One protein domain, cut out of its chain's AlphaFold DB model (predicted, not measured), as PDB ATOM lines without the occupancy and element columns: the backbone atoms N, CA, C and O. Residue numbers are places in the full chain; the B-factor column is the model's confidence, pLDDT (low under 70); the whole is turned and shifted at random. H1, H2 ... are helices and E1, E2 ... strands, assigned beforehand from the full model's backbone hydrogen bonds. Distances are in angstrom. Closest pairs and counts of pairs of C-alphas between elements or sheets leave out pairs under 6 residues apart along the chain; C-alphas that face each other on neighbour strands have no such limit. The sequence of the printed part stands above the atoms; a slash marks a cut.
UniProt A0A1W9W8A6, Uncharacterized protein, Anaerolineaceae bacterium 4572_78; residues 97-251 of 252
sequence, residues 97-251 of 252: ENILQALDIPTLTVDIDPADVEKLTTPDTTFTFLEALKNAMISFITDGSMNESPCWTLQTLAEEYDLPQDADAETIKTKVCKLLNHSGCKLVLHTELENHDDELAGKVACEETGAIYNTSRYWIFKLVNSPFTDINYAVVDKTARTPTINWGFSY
ATOM      1  N   GLU A  97     193.120 192.694 217.891       89.56
ATOM      2  CA  GLU A  97     194.277 192.286 218.698       89.56
ATOM      3  C   GLU A  97     195.189 191.301 217.954       89.56
ATOM      4  O   GLU A  97     196.409 191.467 217.975       89.56
ATOM      5  N   ASN A  98     194.615 190.320 217.251       88.44
ATOM      6  CA  ASN A  98     195.382 189.354 216.468       88.44
ATOM      7  C   ASN A  98     196.077 190.025 215.275       88.44
ATOM      8  O   ASN A  98     197.241 189.731 215.005       88.44
ATOM      9  N   ILE A  99     195.407 190.973 214.608       89.88
ATOM     10  CA  ILE A  99     196.006 191.772 213.526       89.88
ATOM     11  C   ILE A  99     197.186 192.593 214.064       89.88
ATOM     12  O   ILE A  99     198.275 192.559 213.491       89.88
ATOM     13  N   LEU A 100     196.996 193.297 215.184       91.75
ATOM     14  CA  LEU A 100     198.042 194.106 215.815       91.75
ATOM     15  C   LEU A 100     199.244 193.253 216.237       91.75
ATOM     16  O   LEU A 100     200.391 193.655 216.031       91.75
ATOM     17  N   GLN A 101     198.991 192.071 216.801       91.31
ATOM     18  CA  GLN A 101     200.041 191.144 217.203       91.31
ATOM     19  C   GLN A 101     200.807 190.585 215.997       91.31
ATOM     20  O   GLN A 101     202.032 190.524 216.042       91.31
ATOM     21  N   ALA A 102     200.118 190.228 214.910       89.62
ATOM     22  CA  ALA A 102     200.747 189.724 213.688       89.62
ATOM     23  C   ALA A 102     201.618 190.772 212.971       89.62
ATOM     24  O   ALA A 102     202.532 190.413 212.230       89.62
ATOM     25  N   LEU A 103     201.341 192.062 213.185       89.50
ATOM     26  CA  LEU A 103     202.071 193.186 212.594       89.50
ATOM     27  C   LEU A 103     203.146 193.784 213.525       89.50
ATOM     28  O   LEU A 103     203.697 194.842 213.218       89.50
ATOM     29  N   ASP A 104     203.449 193.130 214.653       92.62
ATOM     30  CA  ASP A 104     204.392 193.608 215.679       92.62
ATOM     31  C   ASP A 104     204.064 195.018 216.223       92.62
ATOM     32  O   ASP A 104     204.943 195.769 216.660       92.62
ATOM     33  N   ILE A 105     202.776 195.382 216.246       92.94
ATOM     34  CA  ILE A 105     202.263 196.650 216.792       92.94
ATOM     35  C   ILE A 105     201.194 196.458 217.890       92.94
ATOM     36  O   ILE A 105     200.164 197.134 217.872       92.94
ATOM     37  N   PRO A 106     201.400 195.563 218.879       93.00
ATOM     38  CA  PRO A 106     200.368 195.177 219.844       93.00
ATOM     39  C   PRO A 106     199.880 196.316 220.752       93.00
ATOM     40  O   PRO A 106     198.854 196.161 221.409       93.00
ATOM     41  N   THR A 107     200.604 197.436 220.843       92.00
ATOM     42  CA  THR A 107     200.222 198.567 221.704       92.00
ATOM     43  C   THR A 107     199.626 199.745 220.934       92.00
ATOM     44  O   THR A 107     199.215 200.723 221.565       92.00
ATOM     45  N   LEU A 108     199.530 199.663 219.600       92.00
ATOM     46  CA  LEU A 108     198.789 200.648 218.817       92.00
ATOM     47  C   LEU A 108     197.316 200.607 219.235       92.00
ATOM     48  O   LEU A 108     196.660 199.571 219.179       92.00
ATOM     49  N   THR A 109     196.779 201.753 219.645       92.19
ATOM     50  CA  THR A 109     195.366 201.843 220.022       92.19
ATOM     51  C   THR A 109     194.513 202.003 218.769       92.19
ATOM     52  O   THR A 109     194.756 202.909 217.977       92.19
ATOM     53  N   VAL A 110     193.490 201.168 218.600       91.50
ATOM     54  CA  VAL A 110     192.474 201.338 217.551       91.50
ATOM     55  C   VAL A 110     191.219 201.911 218.194       91.50
ATOM     56  O   VAL A 110     190.601 201.267 219.038       91.50
ATOM     57  N   ASP A 111     190.883 203.145 217.833       91.81
ATOM     58  CA  ASP A 111     189.809 203.943 218.432       91.81
ATOM     59  C   ASP A 111     188.751 204.199 217.351       91.81
ATOM     60  O   ASP A 111     188.749 205.232 216.677       91.81
ATOM     61  N   ILE A 112     187.943 203.169 217.084       91.06
ATOM     62  CA  ILE A 112     186.955 203.147 216.000       91.06
ATOM     63  C   ILE A 112     185.608 202.699 216.565       91.06
ATOM     64  O   ILE A 112     185.501 201.609 217.130       91.06
ATOM     65  N   ASP A 113     184.582 203.535 216.397       87.81
ATOM     66  CA  ASP A 113     183.218 203.231 216.825       87.81
ATOM     67  C   ASP A 113     182.551 202.256 215.831       87.81
ATOM     68  O   ASP A 113     182.485 202.549 214.632       87.81
ATOM     69  N   PRO A 114     182.020 201.105 216.287       86.25
ATOM     70  CA  PRO A 114     181.253 200.198 215.435       86.25
ATOM     71  C   PRO A 114     180.091 200.868 214.685       86.25
ATOM     72  O   PRO A 114     179.785 200.463 213.563       86.25
ATOM     73  N   ALA A 115     179.463 201.901 215.258       86.56
ATOM     74  CA  ALA A 115     178.383 202.641 214.605       86.56
ATOM     75  C   ALA A 115     178.870 203.412 213.364       86.56
ATOM     76  O   ALA A 115     178.152 203.507 212.366       86.56
ATOM     77  N   ASP A 116     180.103 203.921 213.393       87.31
ATOM     78  CA  ASP A 116     180.715 204.588 212.244       87.31
ATOM     79  C   ASP A 116     181.078 203.587 211.143       87.31
ATOM     80  O   ASP A 116     180.893 203.869 209.956       87.31
ATOM     81  N   VAL A 117     181.528 202.388 211.525       88.88
ATOM     82  CA  VAL A 117     181.759 201.286 210.582       88.88
ATOM     83  C   VAL A 117     180.454 200.900 209.886       88.88
ATOM     84  O   VAL A 117     180.413 200.803 208.660       88.88
ATOM     85  N   GLU A 118     179.365 200.728 210.635       86.81
ATOM     86  CA  GLU A 118     178.056 200.403 210.060       86.81
ATOM     87  C   GLU A 118     177.581 201.502 209.097       86.81
ATOM     88  O   GLU A 118     177.209 201.209 207.960       86.81
ATOM     89  N   LYS A 119     177.684 202.773 209.504       86.44
ATOM     90  CA  LYS A 119     177.293 203.936 208.694       86.44
ATOM     91  C   LYS A 119     178.060 204.039 207.373       86.44
ATOM     92  O   LYS A 119     177.494 204.476 206.373       86.44
ATOM     93  N   LEU A 120     179.344 203.686 207.368       85.44
ATOM     94  CA  LEU A 120     180.190 203.750 206.176       85.44
ATOM     95  C   LEU A 120     180.147 202.465 205.337       85.44
ATOM     96  O   LEU A 120     180.642 202.464 204.210       85.44
ATOM     97  N   THR A 121     179.552 201.379 205.826       85.56
ATOM     98  CA  THR A 121     179.425 200.141 205.051       85.56
ATOM     99  C   THR A 121     178.356 200.299 203.967       85.56
ATOM    100  O   THR A 121     177.241 200.743 204.232       85.56
ATOM    101  N   THR A 122     178.682 199.931 202.726       80.75
ATOM    102  CA  THR A 122     177.766 200.029 201.577       80.75
ATOM    103  C   THR A 122     177.397 198.642 201.046       80.75
ATOM    104  O   THR A 122     178.192 197.717 201.198       80.75
ATOM    105  N   PRO A 123     176.238 198.462 200.382       78.31
ATOM    106  CA  PRO A 123     175.849 197.165 199.813       78.31
ATOM    107  C   PRO A 123     176.849 196.591 198.796       78.31
ATOM    108  O   PRO A 123     176.923 195.378 198.636       78.31
ATOM    109  N   ASP A 124     177.621 197.459 198.136       77.88
ATOM    110  CA  ASP A 124     178.627 197.085 197.136       77.88
ATOM    111  C   ASP A 124     180.019 196.823 197.748       77.88
ATOM    112  O   ASP A 124     180.980 196.564 197.020       77.88
ATOM    113  N   THR A 125     180.157 196.905 199.077       74.31
ATOM    114  CA  THR A 125     181.420 196.661 199.779       74.31
ATOM    115  C   THR A 125     181.817 195.186 199.657       74.31
ATOM    116  O   THR A 125     181.091 194.300 200.100       74.31
ATOM    117  N   THR A 126     182.993 194.920 199.085       76.69
ATOM    118  CA  THR A 126     183.541 193.559 198.932       76.69
ATOM    119  C   THR A 126     184.570 193.207 199.999       76.69
ATOM    120  O   THR A 126     184.724 192.034 200.315       76.69
ATOM    121  N   PHE A 127     185.283 194.206 200.527       73.62
ATOM    122  CA  PHE A 127     186.254 194.054 201.611       73.62
ATOM    123  C   PHE A 127     185.570 194.239 202.964       73.62
ATOM    124  O   PHE A 127     184.911 195.258 203.189       73.62
ATOM    125  N   THR A 128     185.760 193.304 203.891       84.69
ATOM    126  CA  THR A 128     185.330 193.514 205.276       84.69
ATOM    127  C   THR A 128     186.112 194.672 205.902       84.69
ATOM    128  O   THR A 128     187.224 195.014 205.488       84.69
ATOM    129  N   PHE A 129     185.535 195.292 206.933       87.31
ATOM    130  CA  PHE A 129     186.203 196.371 207.659       87.31
ATOM    131  C   PHE A 129     187.559 195.933 208.244       87.31
ATOM    132  O   PHE A 129     188.525 196.689 208.176       87.31
ATOM    133  N   LEU A 130     187.652 194.709 208.773       88.94
ATOM    134  CA  LEU A 130     188.878 194.177 209.377       88.94
ATOM    135  C   LEU A 130     189.982 193.943 208.341       88.94
ATOM    136  O   LEU A 130     191.134 194.298 208.584       88.94
ATOM    137  N   GLU A 131     189.638 193.439 207.155       86.31
ATOM    138  CA  GLU A 131     190.595 193.322 206.052       86.31
ATOM    139  C   GLU A 131     191.077 194.702 205.577       86.31
ATOM    140  O   GLU A 131     192.268 194.894 205.317       86.31
ATOM    141  N   ALA A 132     190.174 195.686 205.500       87.69
ATOM    142  CA  ALA A 132     190.540 197.059 205.161       87.69
ATOM    143  C   ALA A 132     191.475 197.673 206.218       87.69
ATOM    144  O   ALA A 132     192.485 198.284 205.869       87.69
ATOM    145  N   LEU A 133     191.184 197.448 207.501       89.94
ATOM    146  CA  LEU A 133     192.008 197.880 208.628       89.94
ATOM    147  C   LEU A 133     193.409 197.250 208.579       89.94
ATOM    148  O   LEU A 133     194.408 197.958 208.707       89.94
ATOM    149  N   LYS A 134     193.495 195.937 208.333       88.88
ATOM    150  CA  LYS A 134     194.762 195.203 208.179       88.88
ATOM    151  C   LYS A 134     195.600 195.772 207.035       88.88
ATOM    152  O   LYS A 134     196.785 196.038 207.221       88.88
ATOM    153  N   ASN A 135     194.987 196.027 205.879       86.75
ATOM    154  CA  ASN A 135     195.673 196.631 204.733       86.75
ATOM    155  C   ASN A 135     196.174 198.050 205.032       86.75
ATOM    156  O   ASN A 135     197.299 198.389 204.662       86.75
ATOM    157  N   ALA A 136     195.382 198.856 205.741       88.50
ATOM    158  CA  ALA A 136     195.805 200.180 206.182       88.50
ATOM    159  C   ALA A 136     197.009 200.102 207.138       88.50
ATOM    160  O   ALA A 136     197.989 200.814 206.949       88.50
ATOM    161  N   MET A 137     197.000 199.198 208.120       89.31
ATOM    162  CA  MET A 137     198.139 199.009 209.031       89.31
ATOM    163  C   MET A 137     199.408 198.554 208.300       89.31
ATOM    164  O   MET A 137     200.484 199.089 208.553       89.31
ATOM    165  N   ILE A 138     199.289 197.610 207.359       88.62
ATOM    166  CA  ILE A 138     200.418 197.164 206.527       88.62
ATOM    167  C   ILE A 138     200.992 198.334 205.721       88.62
ATOM    168  O   ILE A 138     202.213 198.476 205.645       88.62
ATOM    169  N   SER A 139     200.130 199.193 205.169       86.31
ATOM    170  CA  SER A 139     200.546 200.425 204.495       86.31
ATOM    171  C   SER A 139     201.399 201.307 205.405       86.31
ATOM    172  O   SER A 139     202.523 201.630 205.025       86.31
ATOM    173  N   PHE A 140     200.928 201.618 206.619       86.81
ATOM    174  CA  PHE A 140     201.685 202.454 207.558       86.81
ATOM    175  C   PHE A 140     203.076 201.897 207.878       86.81
ATOM    176  O   PHE A 140     203.993 202.665 208.152       86.81
ATOM    177  N   ILE A 141     203.231 200.573 207.847       89.31
ATOM    178  CA  ILE A 141     204.452 199.871 208.257       89.31
ATOM    179  C   ILE A 141     205.442 199.673 207.104       89.31
ATOM    180  O   ILE A 141     206.641 199.546 207.351       89.31
ATOM    181  N   THR A 142     204.964 199.581 205.863       85.50
ATOM    182  CA  THR A 142     205.780 199.074 204.745       85.50
ATOM    183  C   THR A 142     205.857 200.004 203.548       85.50
ATOM    184  O   THR A 142     206.806 199.898 202.771       85.50
ATOM    185  N   ASP A 143     204.912 200.927 203.390       81.25
ATOM    186  CA  ASP A 143     204.912 201.829 202.249       81.25
ATOM    187  C   ASP A 143     205.841 203.017 202.503       81.25
ATOM    188  O   ASP A 143     205.561 203.854 203.356       81.25
ATOM    189  N   GLY A 144     206.954 203.066 201.769       74.06
ATOM    190  CA  GLY A 144     207.858 204.220 201.694       74.06
ATOM    191  C   GLY A 144     207.901 204.860 200.308       74.06
ATOM    192  O   GLY A 144     208.777 205.677 200.043       74.06
ATOM    193  N   SER A 145     207.011 204.451 199.401       73.88
ATOM    194  CA  SER A 145     206.996 204.955 198.024       73.88
ATOM    195  C   SER A 145     206.363 206.336 197.901       73.88
ATOM    196  O   SER A 145     206.658 207.048 196.950       73.88
ATOM    197  N   MET A 146     205.540 206.704 198.879       72.94
ATOM    198  CA  MET A 146     204.760 207.932 198.888       72.94
ATOM    199  C   MET A 146     205.355 208.924 199.885       72.94
ATOM    200  O   MET A 146     205.718 208.543 201.008       72.94
ATOM    201  N   ASN A 147     205.421 210.193 199.480       72.00
ATOM    202  CA  ASN A 147     205.899 211.270 200.346       72.00
ATOM    203  C   ASN A 147     205.105 211.317 201.661       72.00
ATOM    204  O   ASN A 147     203.908 211.036 201.689       72.00
ATOM    205  N   GLU A 148     205.792 211.676 202.747       73.31
ATOM    206  CA  GLU A 148     205.220 211.853 204.093       73.31
ATOM    207  C   GLU A 148     204.627 210.593 204.749       73.31
ATOM    208  O   GLU A 148     204.185 210.656 205.897       73.31
ATOM    209  N   SER A 149     204.700 209.429 204.093       82.31
ATOM    210  CA  SER A 149     204.484 208.142 204.762       82.31
ATOM    211  C   SER A 149     205.496 207.948 205.909       82.31
ATOM    212  O   SER A 149     206.597 208.513 205.866       82.31
ATOM    213  N   PRO A 150     205.197 207.136 206.941       86.81
ATOM    214  CA  PRO A 150     206.126 206.827 208.019       86.81
ATOM    215  C   PRO A 150     207.471 206.340 207.490       86.81
ATOM    216  O   PRO A 150     208.507 206.906 207.835       86.81
ATOM    217  N   CYS A 151     207.471 205.354 206.590       88.62
ATOM    218  CA  CYS A 151     208.708 204.825 206.024       88.62
ATOM    219  C   CYS A 151     209.488 205.892 205.252       88.62
ATOM    220  O   CYS A 151     210.696 205.998 205.450       88.62
ATOM    221  N   TRP A 152     208.819 206.712 204.432       87.25
ATOM    222  CA  TRP A 152     209.473 207.812 203.718       87.25
ATOM    223  C   TRP A 152     210.057 208.856 204.677       87.25
ATOM    224  O   TRP A 152     211.170 209.339 204.472       87.25
ATOM    225  N   THR A 153     209.340 209.175 205.757       87.62
ATOM    226  CA  THR A 153     209.780 210.133 206.784       87.62
ATOM    227  C   THR A 153     211.044 209.633 207.471       87.62
ATOM    228  O   THR A 153     212.020 210.367 207.583       87.62
ATOM    229  N   LEU A 154     211.073 208.356 207.858       90.50
ATOM    230  CA  LEU A 154     212.252 207.724 208.451       90.50
ATOM    231  C   LEU A 154     213.423 207.594 207.472       90.50
ATOM    232  O   LEU A 154     214.568 207.640 207.905       90.50
ATOM    233  N   GLN A 155     213.159 207.432 206.176       90.06
ATOM    234  CA  GLN A 155     214.200 207.420 205.144       90.06
ATOM    235  C   GLN A 155     214.797 208.810 204.929       90.06
ATOM    236  O   GLN A 155     216.013 208.961 204.841       90.06
ATOM    237  N   THR A 156     213.945 209.829 204.859       88.69
ATOM    238  CA  THR A 156     214.346 211.203 204.542       88.69
ATOM    239  C   THR A 156     214.979 211.903 205.742       88.69
ATOM    240  O   THR A 156     215.941 212.652 205.585       88.69
ATOM    241  N   LEU A 157     214.474 211.632 206.947       89.81
ATOM    242  CA  LEU A 157     214.906 212.237 208.209       89.81
ATOM    243  C   LEU A 157     215.597 211.213 209.123       89.81
ATOM    244  O   LEU A 157     215.463 211.275 210.343       89.81
ATOM    245  N   ALA A 158     216.340 210.260 208.552       90.00
ATOM    246  CA  ALA A 158     216.930 209.132 209.283       90.00
ATOM    247  C   ALA A 158     217.674 209.546 210.565       90.00
ATOM    248  O   ALA A 158     217.456 208.959 211.627       90.00
ATOM    249  N   GLU A 159     218.489 210.602 210.500       89.94
ATOM    250  CA  GLU A 159     219.261 211.097 211.645       89.94
ATOM    251  C   GLU A 159     218.377 211.582 212.805       89.94
ATOM    252  O   GLU A 159     218.706 211.328 213.963       89.94
ATOM    253  N   GLU A 160     217.234 212.218 212.520       89.75
ATOM    254  CA  GLU A 160     216.290 212.702 213.543       89.75
ATOM    255  C   GLU A 160     215.622 211.551 214.307       89.75
ATOM    256  O   GLU A 160     215.194 211.712 215.451       89.75
ATOM    257  N   TYR A 161     215.579 210.369 213.690       89.06
ATOM    258  CA  TYR A 161     215.003 209.151 214.248       89.06
ATOM    259  C   TYR A 161     216.061 208.122 214.666       89.06
ATOM    260  O   TYR A 161     215.728 206.945 214.832       89.06
ATOM    261  N   ASP A 162     217.313 208.527 214.886       91.88
ATOM    262  CA  ASP A 162     218.421 207.642 215.276       91.88
ATOM    263  C   ASP A 162     218.634 206.460 214.305       91.88
ATOM    264  O   ASP A 162     218.915 205.332 214.729       91.88
ATOM    265  N   LEU A 163     218.448 206.688 213.004       92.94
ATOM    266  CA  LEU A 163     218.679 205.704 211.950       92.94
ATOM    267  C   LEU A 163     219.928 206.044 211.118       92.94
ATOM    268  O   LEU A 163     220.232 207.219 210.904       92.94
ATOM    269  N   PRO A 164     220.648 205.027 210.609       89.94
ATOM    270  CA  PRO A 164     221.657 205.225 209.571       89.94
ATOM    271  C   PRO A 164     221.037 205.842 208.310       89.94
ATOM    272  O   PRO A 164     219.920 205.482 207.942       89.94
ATOM    273  N   GLN A 165     221.773 206.709 207.605       85.94
ATOM    274  CA  GLN A 165     221.303 207.280 206.330       85.94
ATOM    275  C   GLN A 165     221.043 206.215 205.248       85.94
ATOM    276  O   GLN A 165     220.264 206.443 204.330       85.94
ATOM    277  N   ASP A 166     221.689 205.054 205.348       88.50
ATOM    278  CA  ASP A 166     221.567 203.911 204.441       88.50
ATOM    279  C   ASP A 166     220.790 202.737 205.063       88.50
ATOM    280  O   ASP A 166     220.994 201.583 204.684       88.50
ATOM    281  N   ALA A 167     219.901 203.020 206.025       89.56
ATOM    282  CA  ALA A 167     219.060 202.007 206.654       89.56
ATOM    283  C   ALA A 167     218.261 201.206 205.614       89.56
ATOM    284  O   ALA A 167     217.593 201.765 204.740       89.56
ATOM    285  N   ASP A 168     218.302 199.878 205.732       90.38
ATOM    286  CA  ASP A 168     217.511 198.999 204.880       90.38
ATOM    287  C   ASP A 168     216.018 199.006 205.261       90.38
ATOM    288  O   ASP A 168     215.605 199.501 206.317       90.38
ATOM    289  N   ALA A 169     215.188 198.444 204.378       87.12
ATOM    290  CA  ALA A 169     213.737 198.420 204.550       87.12
ATOM    291  C   ALA A 169     213.295 197.724 205.850       87.12
ATOM    292  O   ALA A 169     212.332 198.161 206.475       87.12
ATOM    293  N   GLU A 170     214.001 196.676 206.284       90.75
ATOM    294  CA  GLU A 170     213.651 195.948 207.509       90.75
ATOM    295  C   GLU A 170     213.987 196.765 208.763       90.75
ATOM    296  O   GLU A 170     213.221 196.780 209.731       90.75
ATOM    297  N   THR A 171     215.094 197.508 208.737       92.56
ATOM    298  CA  THR A 171     215.487 198.433 209.805       92.56
ATOM    299  C   THR A 171     214.473 199.566 209.941       92.56
ATOM    300  O   THR A 171     214.038 199.875 211.055       92.56
ATOM    301  N   ILE A 172     214.041 200.147 208.817       92.44
ATOM    302  CA  ILE A 172     213.009 201.192 208.786       92.44
ATOM    303  C   ILE A 172     211.692 200.647 209.334       92.44
ATOM    304  O   ILE A 172     211.145 201.218 210.276       92.44
ATOM    305  N   LYS A 173     211.232 199.500 208.824       92.56
ATOM    306  CA  LYS A 173     210.022 198.812 209.291       92.56
ATOM    307  C   LYS A 173     210.059 198.566 210.801       92.56
ATOM    308  O   LYS A 173     209.122 198.913 211.517       92.56
ATOM    309  N   THR A 174     211.172 198.039 211.310       93.19
ATOM    310  CA  THR A 174     211.368 197.795 212.747       93.19
ATOM    311  C   THR A 174     211.244 199.089 213.555       93.19
ATOM    312  O   THR A 174     210.622 199.112 214.622       93.19
ATOM    313  N   LYS A 175     211.810 200.196 213.055       94.38
ATOM    314  CA  LYS A 175     211.710 201.504 213.709       94.38
ATOM    315  C   LYS A 175     210.286 202.066 213.650       94.38
ATOM    316  O   LYS A 175     209.835 202.585 214.672       94.38
ATOM    317  N   VAL A 176     209.565 201.909 212.535       92.56
ATOM    318  CA  VAL A 176     208.140 202.276 212.417       92.56
ATOM    319  C   VAL A 176     207.316 201.542 213.470       92.56
ATOM    320  O   VAL A 176     206.670 202.194 214.288       92.56
ATOM    321  N   CYS A 177     207.390 200.206 213.521       93.44
ATOM    322  CA  CYS A 177     206.647 199.408 214.500       93.44
ATOM    323  C   CYS A 177     206.987 199.831 215.936       93.44
ATOM    324  O   CYS A 177     206.099 200.008 216.773       93.44
ATOM    325  N   LYS A 178     208.271 200.080 216.233       93.50
ATOM    326  CA  LYS A 178     208.691 200.588 217.547       93.50
ATOM    327  C   LYS A 178     208.022 201.925 217.875       93.50
ATOM    328  O   LYS A 178     207.517 202.084 218.984       93.50
ATOM    329  N   LEU A 179     208.014 202.873 216.944       92.38
ATOM    330  CA  LEU A 179     207.435 204.200 217.147       92.38
ATOM    331  C   LEU A 179     205.912 204.148 217.303       92.38
ATOM    332  O   LEU A 179     205.392 204.771 218.229       92.38
ATOM    333  N   LEU A 180     205.216 203.350 216.490       91.44
ATOM    334  CA  LEU A 180     203.774 203.110 216.620       91.44
ATOM    335  C   LEU A 180     203.410 202.527 217.991       91.44
ATOM    336  O   LEU A 180     202.405 202.917 218.576       91.44
ATOM    337  N   ASN A 181     204.269 201.668 218.546       90.69
ATOM    338  CA  ASN A 181     204.043 201.077 219.860       90.69
ATOM    339  C   ASN A 181     204.273 202.042 221.050       90.69
ATOM    340  O   ASN A 181     203.723 201.825 222.130       90.69
ATOM    341  N   HIS A 182     205.099 203.086 220.902       81.19
ATOM    342  CA  HIS A 182     205.544 203.926 222.035       81.19
ATOM    343  C   HIS A 182     204.844 205.289 222.142       81.19
ATOM    344  O   HIS A 182     204.861 205.902 223.206       81.19
ATOM    345  N   SER A 183     204.263 205.794 221.057       68.19
ATOM    346  CA  SER A 183     203.899 207.214 220.900       68.19
ATOM    347  C   SER A 183     202.522 207.605 221.450       68.19
ATOM    348  O   SER A 183     202.125 208.760 221.338       68.19
ATOM    349  N   GLY A 184     201.762 206.677 222.043       81.38
ATOM    350  CA  GLY A 184     200.333 206.921 222.288       81.38
ATOM    351  C   GLY A 184     199.552 207.113 220.980       81.38
ATOM    352  O   GLY A 184     198.475 207.717 220.986       81.38
ATOM    353  N   CYS A 185     200.125 206.615 219.875       88.31
ATOM    354  CA  CYS A 185     199.520 206.568 218.559       88.31
ATOM    355  C   CYS A 185     198.148 205.911 218.632       88.31
ATOM    356  O   CYS A 185     197.965 204.858 219.255       88.31
ATOM    357  N   LYS A 186     197.200 206.528 217.935       90.81
ATOM    358  CA  LYS A 186     195.864 205.987 217.751       90.81
ATOM    359  C   LYS A 186     195.546 205.884 216.278       90.81
ATOM    360  O   LYS A 186     195.792 206.828 215.534       90.81
ATOM    361  N   LEU A 187     194.950 204.776 215.879       91.56
ATOM    362  CA  LEU A 187     194.337 204.637 214.575       91.56
ATOM    363  C   LEU A 187     192.844 204.931 214.706       91.56
ATOM    364  O   LEU A 187     192.144 204.247 215.452       91.56
ATOM    365  N   VAL A 188     192.380 205.953 213.993       92.06
ATOM    366  CA  VAL A 188     190.971 206.362 213.959       92.06
ATOM    367  C   VAL A 188     190.411 206.205 212.554       92.06
ATOM    368  O   VAL A 188     191.141 206.279 211.561       92.06
ATOM    369  N   LEU A 189     189.100 206.019 212.469       91.44
ATOM    370  CA  LEU A 189     188.368 206.038 211.212       91.44
ATOM    371  C   LEU A 189     187.946 207.479 210.911       91.44
ATOM    372  O   LEU A 189     187.403 208.165 211.773       91.44
ATOM    373  N   HIS A 190     188.204 207.951 209.697       87.62
ATOM    374  CA  HIS A 190     187.746 209.263 209.258       87.62
ATOM    375  C   HIS A 190     186.270 209.177 208.850       87.62
ATOM    376  O   HIS A 190     185.902 208.407 207.961       87.62
ATOM    377  N   THR A 191     185.426 209.948 209.535       82.19
ATOM    378  CA  THR A 191     183.957 209.843 209.468       82.19
ATOM    379  C   THR A 191     183.275 211.158 209.104       82.19
ATOM    380  O   THR A 191     182.040 211.225 209.080       82.19
ATOM    381  N   GLU A 192     184.061 212.199 208.808       70.88
ATOM    382  CA  GLU A 192     183.526 213.484 208.375       70.88
ATOM    383  C   GLU A 192     182.700 213.301 207.100       70.88
ATOM    384  O   GLU A 192     183.087 212.619 206.146       70.88
ATOM    385  N   LEU A 193     181.494 213.862 207.142       62.00
ATOM    386  CA  LEU A 193     180.557 213.831 206.032       62.00
ATOM    387  C   LEU A 193     180.842 215.018 205.118       62.00
ATOM    388  O   LEU A 193     181.100 216.119 205.602       62.00
ATOM    389  N   GLU A 194     180.748 214.780 203.812       60.38
ATOM    390  CA  GLU A 194     180.906 215.819 202.796       60.38
ATOM    391  C   GLU A 194     179.988 217.014 203.101       60.38
ATOM    392  O   GLU A 194     178.783 216.853 203.322       60.38
ATOM    393  N   ASN A 195     180.562 218.217 203.121       57.53
ATOM    394  CA  ASN A 195     179.808 219.458 203.241       57.53
ATOM    395  C   ASN A 195     179.560 220.024 201.837       57.53
ATOM    396  O   ASN A 195     180.476 220.126 201.031       57.53
ATOM    397  N   HIS A 196     178.325 220.418 201.527       59.12
ATOM    398  CA  HIS A 196     178.016 221.028 200.231       59.12
ATOM    399  C   HIS A 196     178.567 222.453 200.082       59.12
ATOM    400  O   HIS A 196     178.710 222.919 198.953       59.12
ATOM    401  N   ASP A 197     178.892 223.119 201.193       65.12
ATOM    402  CA  ASP A 197     179.461 224.472 201.195       65.12
ATOM    403  C   ASP A 197     180.999 224.477 201.088       65.12
ATOM    404  O   ASP A 197     181.589 225.517 200.795       65.12
ATOM    405  N   ASP A 198     181.644 223.323 201.292       66.94
ATOM    406  CA  ASP A 198     183.091 223.140 201.168       66.94
ATOM    407  C   ASP A 198     183.387 221.859 200.380       66.94
ATOM    408  O   ASP A 198     183.266 220.744 200.888       66.94
ATOM    409  N   GLU A 199     183.800 222.029 199.122       65.00
ATOM    410  CA  GLU A 199     184.083 220.923 198.205       65.00
ATOM    411  C   GLU A 199     185.167 219.959 198.709       65.00
ATOM    412  O   GLU A 199     185.260 218.850 198.173       65.00
ATOM    413  N   LEU A 200     185.977 220.346 199.699       65.25
ATOM    414  CA  LEU A 200     187.067 219.541 200.250       65.25
ATOM    415  C   LEU A 200     186.751 218.959 201.634       65.25
ATOM    416  O   LEU A 200     187.487 218.087 202.098       65.25
ATOM    417  N   ALA A 201     185.644 219.362 202.262       65.50
ATOM    418  CA  ALA A 201     185.237 218.835 203.558       65.50
ATOM    419  C   ALA A 201     184.975 217.321 203.492       65.50
ATOM    420  O   ALA A 201     184.236 216.838 202.627       65.50
ATOM    421  N   GLY A 202     185.579 216.570 204.417       66.69
ATOM    422  CA  GLY A 202     185.472 215.109 204.479       66.69
ATOM    423  C   GLY A 202     186.205 214.366 203.354       66.69
ATOM    424  O   GLY A 202     185.905 213.194 203.089       66.69
ATOM    425  N   LYS A 203     187.138 215.036 202.658       79.81
ATOM    426  CA  LYS A 203     187.950 214.448 201.587       79.81
ATOM    427  C   LYS A 203     189.435 214.460 201.931       79.81
ATOM    428  O   LYS A 203     189.958 215.410 202.505       79.81
ATOM    429  N   VAL A 204     190.125 213.405 201.507       80.25
ATOM    430  CA  VAL A 204     191.583 213.277 201.608       80.25
ATOM    431  C   VAL A 204     192.181 213.409 200.217       80.25
ATOM    432  O   VAL A 204     191.776 212.691 199.306       80.25
ATOM    433  N   ALA A 205     193.142 214.312 200.043       78.00
ATOM    434  CA  ALA A 205     193.822 214.529 198.769       78.00
ATOM    435  C   ALA A 205     195.261 214.017 198.825       78.00
ATOM    436  O   ALA A 205     195.982 214.294 199.778       78.00
ATOM    437  N   CYS A 206     195.692 213.298 197.793       77.44
ATOM    438  CA  CYS A 206     197.078 212.882 197.614       77.44
ATOM    439  C   CYS A 206     197.791 213.870 196.688       77.44
ATOM    440  O   CYS A 206     197.465 213.927 195.502       77.44
ATOM    441  N   GLU A 207     198.762 214.632 197.203       69.56
ATOM    442  CA  GLU A 207     199.486 215.636 196.401       69.56
ATOM    443  C   GLU A 207     200.232 215.016 195.220       69.56
ATOM    444  O   GLU A 207     200.210 215.556 194.116       69.56
ATOM    445  N   GLU A 208     200.859 213.863 195.438       70.94
ATOM    446  CA  GLU A 208     201.714 213.215 194.443       70.94
ATOM    447  C   GLU A 208     200.928 212.737 193.216       70.94
ATOM    448  O   GLU A 208     201.378 212.875 192.077       70.94
ATOM    449  N   THR A 209     199.724 212.209 193.438       75.50
ATOM    450  CA  THR A 209     198.870 211.680 192.364       75.50
ATOM    451  C   THR A 209     197.798 212.670 191.905       75.50
ATOM    452  O   THR A 209     197.192 212.472 190.852       75.50
ATOM    453  N   GLY A 210     197.534 213.721 192.687       76.38
ATOM    454  CA  GLY A 210     196.407 214.641 192.504       76.38
ATOM    455  C   GLY A 210     195.035 214.010 192.774       76.38
ATOM    456  O   GLY A 210     194.007 214.605 192.446       76.38
ATOM    457  N   ALA A 211     194.992 212.793 193.318       81.69
ATOM    458  CA  ALA A 211     193.752 212.066 193.550       81.69
ATOM    459  C   ALA A 211     193.049 212.526 194.834       81.69
ATOM    460  O   ALA A 211     193.694 212.834 195.834       81.69
ATOM    461  N   ILE A 212     191.714 212.526 194.805       83.94
ATOM    462  CA  ILE A 212     190.857 212.926 195.925       83.94
ATOM    463  C   ILE A 212     189.984 211.738 196.328       83.94
ATOM    464  O   ILE A 212     189.327 211.118 195.487       83.94
ATOM    465  N   TYR A 213     189.959 211.445 197.622       84.88
ATOM    466  CA  TYR A 213     189.289 210.304 198.232       84.88
ATOM    467  C   TYR A 213     188.207 210.772 199.198       84.88
ATOM    468  O   TYR A 213     188.397 211.753 199.909       84.88
ATOM    469  N   ASN A 214     187.085 210.054 199.249       86.31
ATOM    470  CA  ASN A 214     185.986 210.342 200.167       86.31
ATOM    471  C   ASN A 214     185.483 209.081 200.877       86.31
ATOM    472  O   ASN A 214     185.703 207.948 200.435       86.31
ATOM    473  N   THR A 215     184.754 209.289 201.968       87.00
ATOM    474  CA  THR A 215     184.225 208.212 202.811       87.00
ATOM    475  C   THR A 215     183.080 207.436 202.158       87.00
ATOM    476  O   THR A 215     182.719 206.373 202.655       87.00
ATOM    477  N   SER A 216     182.520 207.896 201.030       84.94
ATOM    478  CA  SER A 216     181.483 207.147 200.303       84.94
ATOM    479  C   SER A 216     182.059 205.889 199.647       84.94
ATOM    480  O   SER A 216     181.520 204.795 199.829       84.94
ATOM    481  N   ARG A 217     183.214 206.013 198.982       84.75
ATOM    482  CA  ARG A 217     183.862 204.925 198.237       84.75
ATOM    483  C   ARG A 217     185.017 204.261 198.987       84.75
ATOM    484  O   ARG A 217     185.322 203.101 198.719       84.75
ATOM    485  N   TYR A 218     185.645 204.966 199.922       87.25
ATOM    486  CA  TYR A 218     186.857 204.499 200.585       87.25
ATOM    487  C   TYR A 218     186.670 204.386 202.097       87.25
ATOM    488  O   TYR A 218     185.928 205.156 202.709       87.25
ATOM    489  N   TRP A 219     187.356 203.422 202.699       88.94
ATOM    490  CA  TRP A 219     187.703 203.456 204.113       88.94
ATOM    491  C   TRP A 219     188.939 204.336 204.265       88.94
ATOM    492  O   TRP A 219     189.935 204.122 203.578       88.94
ATOM    493  N   ILE A 220     188.875 205.341 205.132       89.31
ATOM    494  CA  ILE A 220     189.968 206.292 205.331       89.31
ATOM    495  C   ILE A 220     190.395 206.203 206.791       89.31
ATOM    496  O   ILE A 220     189.631 206.557 207.686       89.31
ATOM    497  N   PHE A 221     191.610 205.727 207.030       90.19
ATOM    498  CA  PHE A 221     192.176 205.564 208.364       90.19
ATOM    499  C   PHE A 221     193.226 206.634 208.616       90.19
ATOM    500  O   PHE A 221     194.053 206.896 207.745       90.19
ATOM    501  N   LYS A 222     193.220 207.231 209.807       88.56
ATOM    502  CA  LYS A 222     194.177 208.266 210.205       88.56
ATOM    503  C   LYS A 222     194.975 207.819 211.424       88.56
ATOM    504  O   LYS A 222     194.380 207.400 212.417       88.56
ATOM    505  N   LEU A 223     196.299 207.974 211.385       88.25
ATOM    506  CA  LEU A 223     197.111 207.944 212.603       88.25
ATOM    507  C   LEU A 223     197.063 209.308 213.298       88.25
ATOM    508  O   LEU A 223     197.413 210.338 212.724       88.25
ATOM    509  N   VAL A 224     196.644 209.299 214.557       86.88
ATOM    510  CA  VAL A 224     196.584 210.453 215.459       86.88
ATOM    511  C   VAL A 224     197.662 210.298 216.527       86.88
ATOM    512  O   VAL A 224     197.965 209.180 216.943       86.88
ATOM    513  N   ASN A 225     198.228 211.422 216.982       85.62
ATOM    514  CA  ASN A 225     199.418 211.466 217.846       85.62
ATOM    515  C   ASN A 225     200.621 210.744 217.219       85.62
ATOM    516  O   ASN A 225     201.424 210.121 217.911       85.62
ATOM    517  N   SER A 226     200.707 210.809 215.890       84.06
ATOM    518  CA  SER A 226     201.775 210.195 215.117       84.06
ATOM    519  C   SER A 226     203.115 210.883 215.393       84.06
ATOM    520  O   SER A 226     203.173 212.111 215.377       84.06
ATOM    521  N   PRO A 227     204.211 210.132 215.608       83.25
ATOM    522  CA  PRO A 227     205.546 210.700 215.756       83.25
ATOM    523  C   PRO A 227     206.201 211.055 214.411       83.25
ATOM    524  O   PRO A 227     207.361 211.460 214.411       83.25
ATOM    525  N   PHE A 228     205.516 210.844 213.281       83.38
ATOM    526  CA  PHE A 228     206.056 211.066 211.935       83.38
ATOM    527  C   PHE A 228     205.692 212.457 211.410       83.38
ATOM    528  O   PHE A 228     206.544 213.326 211.282       83.38
ATOM    529  N   THR A 229     204.407 212.669 211.142       75.94
ATOM    530  CA  THR A 229     203.836 213.891 210.561       75.94
ATOM    531  C   THR A 229     202.386 214.035 211.038       75.94
ATOM    532  O   THR A 229     201.776 213.078 211.524       75.94
ATOM    533  N   ASP A 230     201.775 215.204 210.858       69.19
ATOM    534  CA  ASP A 230     200.336 215.380 211.129       69.19
ATOM    535  C   ASP A 230     199.442 214.786 210.017       69.19
ATOM    536  O   ASP A 230     198.212 214.726 210.138       69.19
ATOM    537  N   ILE A 231     200.064 214.311 208.933       69.12
ATOM    538  CA  ILE A 231     199.440 213.908 207.675       69.12
ATOM    539  C   ILE A 231     199.688 212.409 207.462       69.12
ATOM    540  O   ILE A 231     200.547 211.990 206.698       69.12
ATOM    541  N   ASN A 232     198.950 211.572 208.195       76.69
ATOM    542  CA  ASN A 232     199.092 210.114 208.138       76.69
ATOM    543  C   ASN A 232     197.751 209.448 207.835       76.69
ATOM    544  O   ASN A 232     197.087 208.943 208.745       76.69
ATOM    545  N   TYR A 233     197.349 209.460 206.564       84.50
ATOM    546  CA  TYR A 233     196.109 208.840 206.106       84.50
ATOM    547  C   TYR A 233     196.399 207.637 205.214       84.50
ATOM    548  O   TYR A 233     197.134 207.751 204.240       84.50
ATOM    549  N   ALA A 234     195.761 206.510 205.519       86.88
ATOM    550  CA  ALA A 234     195.711 205.342 204.656       86.88
ATOM    551  C   ALA A 234     194.293 205.205 204.097       86.88
ATOM    552  O   ALA A 234     193.317 205.069 204.840       86.88
ATOM    553  N   VAL A 235     194.184 205.254 202.774       87.31
ATOM    554  CA  VAL A 235     192.917 205.146 202.049       87.31
ATOM    555  C   VAL A 235     192.804 203.754 201.440       87.31
ATOM    556  O   VAL A 235     193.705 203.358 200.718       87.31
ATOM    557  N   VAL A 236     191.695 203.048 201.672       86.50
ATOM    558  CA  VAL A 236     191.424 201.695 201.156       86.50
ATOM    559  C   VAL A 236     190.094 201.682 200.394       86.50
ATOM    560  O   VAL A 236     189.061 202.073 200.933       86.50
ATOM    561  N   ASP A 237     190.087 201.246 199.130       86.25
ATOM    562  CA  ASP A 237     188.862 201.163 198.309       86.25
ATOM    563  C   ASP A 237     187.950 200.029 198.814       86.25
ATOM    564  O   ASP A 237     188.389 198.887 198.953       86.25
ATOM    565  N   LYS A 238     186.666 200.331 199.059       85.88
ATOM    566  CA  LYS A 238     185.662 199.366 199.550       85.88
ATOM    567  C   LYS A 238     185.360 198.228 198.564       85.88
ATOM    568  O   LYS A 238     184.790 197.215 198.970       85.88
ATOM    569  N   THR A 239     185.704 198.405 197.287       80.31
ATOM    570  CA  THR A 239     185.309 197.543 196.154       80.31
ATOM    571  C   THR A 239     186.481 196.854 195.438       80.31
ATOM    572  O   THR A 239     186.278 195.975 194.597       80.31
ATOM    573  N   ALA A 240     187.717 197.283 195.705       62.06
ATOM    574  CA  ALA A 240     188.924 196.853 194.991       62.06
ATOM    575  C   ALA A 240     189.155 195.336 195.140       62.06
ATOM    576  O   ALA A 240     189.102 194.842 196.251       62.06
ATOM    577  N   ARG A 241     189.450 194.474 194.154       51.81
ATOM    578  CA  ARG A 241     189.951 194.503 192.756       51.81
ATOM    579  C   ARG A 241     191.377 195.027 192.489       51.81
ATOM    580  O   ARG A 241     192.023 194.433 191.633       51.81
ATOM    581  N   THR A 242     191.921 195.989 193.240       42.19
ATOM    582  CA  THR A 242     193.366 196.350 193.253       42.19
ATOM    583  C   THR A 242     193.721 197.123 194.530       42.19
ATOM    584  O   THR A 242     192.976 198.038 194.878       42.19
ATOM    585  N   PRO A 243     194.845 196.843 195.216       41.88
ATOM    586  CA  PRO A 243     195.204 197.567 196.433       41.88
ATOM    587  C   PRO A 243     195.448 199.039 196.094       41.88
ATOM    588  O   PRO A 243     196.306 199.363 195.278       41.88
ATOM    589  N   THR A 244     194.660 199.928 196.689       48.91
ATOM    590  CA  THR A 244     194.926 201.365 196.649       48.91
ATOM    591  C   THR A 244     195.403 201.722 198.037       48.91
ATOM    592  O   THR A 244     194.657 201.520 198.986       48.91
ATOM    593  N   ILE A 245     196.651 202.159 198.138       54.50
ATOM    594  CA  ILE A 245     197.220 202.820 199.302       54.50
ATOM    595  C   ILE A 245     197.691 204.158 198.753       54.50
ATOM    596  O   ILE A 245     198.575 204.197 197.903       54.50
ATOM    597  N   ASN A 246     197.033 205.236 199.164       56.81
ATOM    598  CA  ASN A 246     197.448 206.588 198.832       56.81
ATOM    599  C   ASN A 246     197.473 207.411 200.109       56.81
ATOM    600  O   ASN A 246     196.511 207.393 200.880       56.81
ATOM    601  N   TRP A 247     198.580 208.121 200.291       60.75
ATOM    602  CA  TRP A 247     198.797 209.053 201.382       60.75
ATOM    603  C   TRP A 247     198.277 210.411 200.972       60.75
ATOM    604  O   TRP A 247     198.424 210.824 199.820       60.75
ATOM    605  N   GLY A 248     197.634 211.096 201.900       52.81
ATOM    606  CA  GLY A 248     197.057 212.390 201.616       52.81
ATOM    607  C   GLY A 248     196.820 213.198 202.866       52.81
ATOM    608  O   GLY A 248     197.014 212.706 203.972       52.81
ATOM    609  N   PHE A 249     196.373 214.428 202.681       53.16
ATOM    610  CA  PHE A 249     196.036 215.364 203.741       53.16
ATOM    611  C   PHE A 249     194.555 215.717 203.670       53.16
ATOM    612  O   PHE A 249     193.922 215.632 202.615       53.16
ATOM    613  N   SER A 250     193.999 216.071 204.826       47.16
ATOM    614  CA  SER A 250     192.644 216.607 204.924       47.16
ATOM    615  C   SER A 250     192.735 218.121 204.888       47.16
ATOM    616  O   SER A 250     193.547 218.703 205.610       47.16
ATOM    617  N   TYR A 251     191.878 218.749 204.094       50.56
ATOM    618  CA  TYR A 251     191.594 220.167 204.260       50.56
ATOM    619  C   TYR A 251     190.666 220.319 205.475       50.56
ATOM    620  O   TYR A 251     189.748 219.515 205.644       50.56
TER     621      TYR A 251
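This is residues 97 to 251 of the 252 residues of an uncharacterized protein of Anaerolineaceae bacterium 4572_78 (UniProt A0A1W9W8A6). What does one see first? A twisted sheet of four strands, E1, E2, E5 and E6, has the long helix H3 laid slantwise over one face, while the small hairpin of E3 and E4 sits near E6 on the side away from H3. At one end of the longest axis H4, H5 and H6 form a helical group that meets the last residues of H3, and H2 lies toward the other end. What is the make-up? The printed part has 155 residues with six named helices and six named strands, in the order H1 E1 H2 H3 H4 H5 H6 E2 E3 E4 E5 E6, and its class is mixed, helices and strands. The larger sheet is mixed, in the order E1, E2, E5, E6, and E3 and E4 are antiparallel. How compact is it? It is compact, with a radius of gyration of the C-alphas of 15.4 A and spans of 46 by 34 by 29 A.

Where do the first elements run? H1, residues 97 to 102, begins at C-alpha 97, (194.277, 192.286, 218.698), and is followed by E1, residues 109 to 111, and H2, residues 114 to 120. H3, residues 129 to 142, is 20.0 A long. Which helices come next? H4 is residues 150 to 156 and H5 is residues 158 to 161. H6, residues 169 to 182, is 20.1 A long and begins at C-alpha 169, (213.737, 198.420, 204.550). Where are the remaining strands? E2 is residues 186 to 189, E3 residues 203 to 206 and E4 residues 211 to 214. E5, residues 218 to 224, is 18.7 A long; E6, residues 233 to 237, is 13.1 A long and ends at C-alpha 237, (188.862, 201.163, 198.309).

How are the strands joined? E1 and E2 are parallel, with N 187 and O 109 2.8 A apart, and with H2 to H6 between them they make a strand-helix-strand unit, two parallel neighbours joined through helices. E2 and E5 are antiparallel, with N 188 and O 222 2.9 A apart, and E5 and E6 form a hairpin, with N 221 and O 234 2.9 A apart. E3 and E4 form another hairpin, with N 204 and O 213 2.9 A apart. What is on the larger sheet? H3 makes two layers with it, a helix on one face of a sheet: its height over the sheet is 8.3 A, it lies over E5 and E6, and its closest C-alphas to E6 are Ala 136 and Ala 234, 5.4 A. H2 only grazes the sheet with residues 116 to 120, and H6 only grazes it with residues 180 to 181. How do the helices meet? With residues 141 to 142 alone H3 touches H6, closest at the C-alphas of Ile 141 and Lys 173, 5.8 A, at a steep tilt of 61 degrees, opposite ways. H4 touches H6 at Cys 151 and Ile 172, whose C-alphas are 6.3 A apart, and H5 and H6 are near each other. H1 and H3 are close but not clearly touching, with the C-alphas of Ile 99 and Lys 134 6.5 A apart. Are the helix backbones well formed? In H1, H2, H3, H4 and H6 every O i to N i+4 pair is within hydrogen-bond range, and H5 is too short for such a pair.

How far does it reach? The two C-alphas farthest apart are those of Pro 123 and Pro 164, at 47.5 A, and the printed part has no cut. Which link is long? The link from E2 to E3 is long, with 13 residues, 190 to 202. Where is confidence low? The mean pLDDT of the printed part is 81.7, and 26 residues are under 70, among them residues 193 to 202 and 240 to 251.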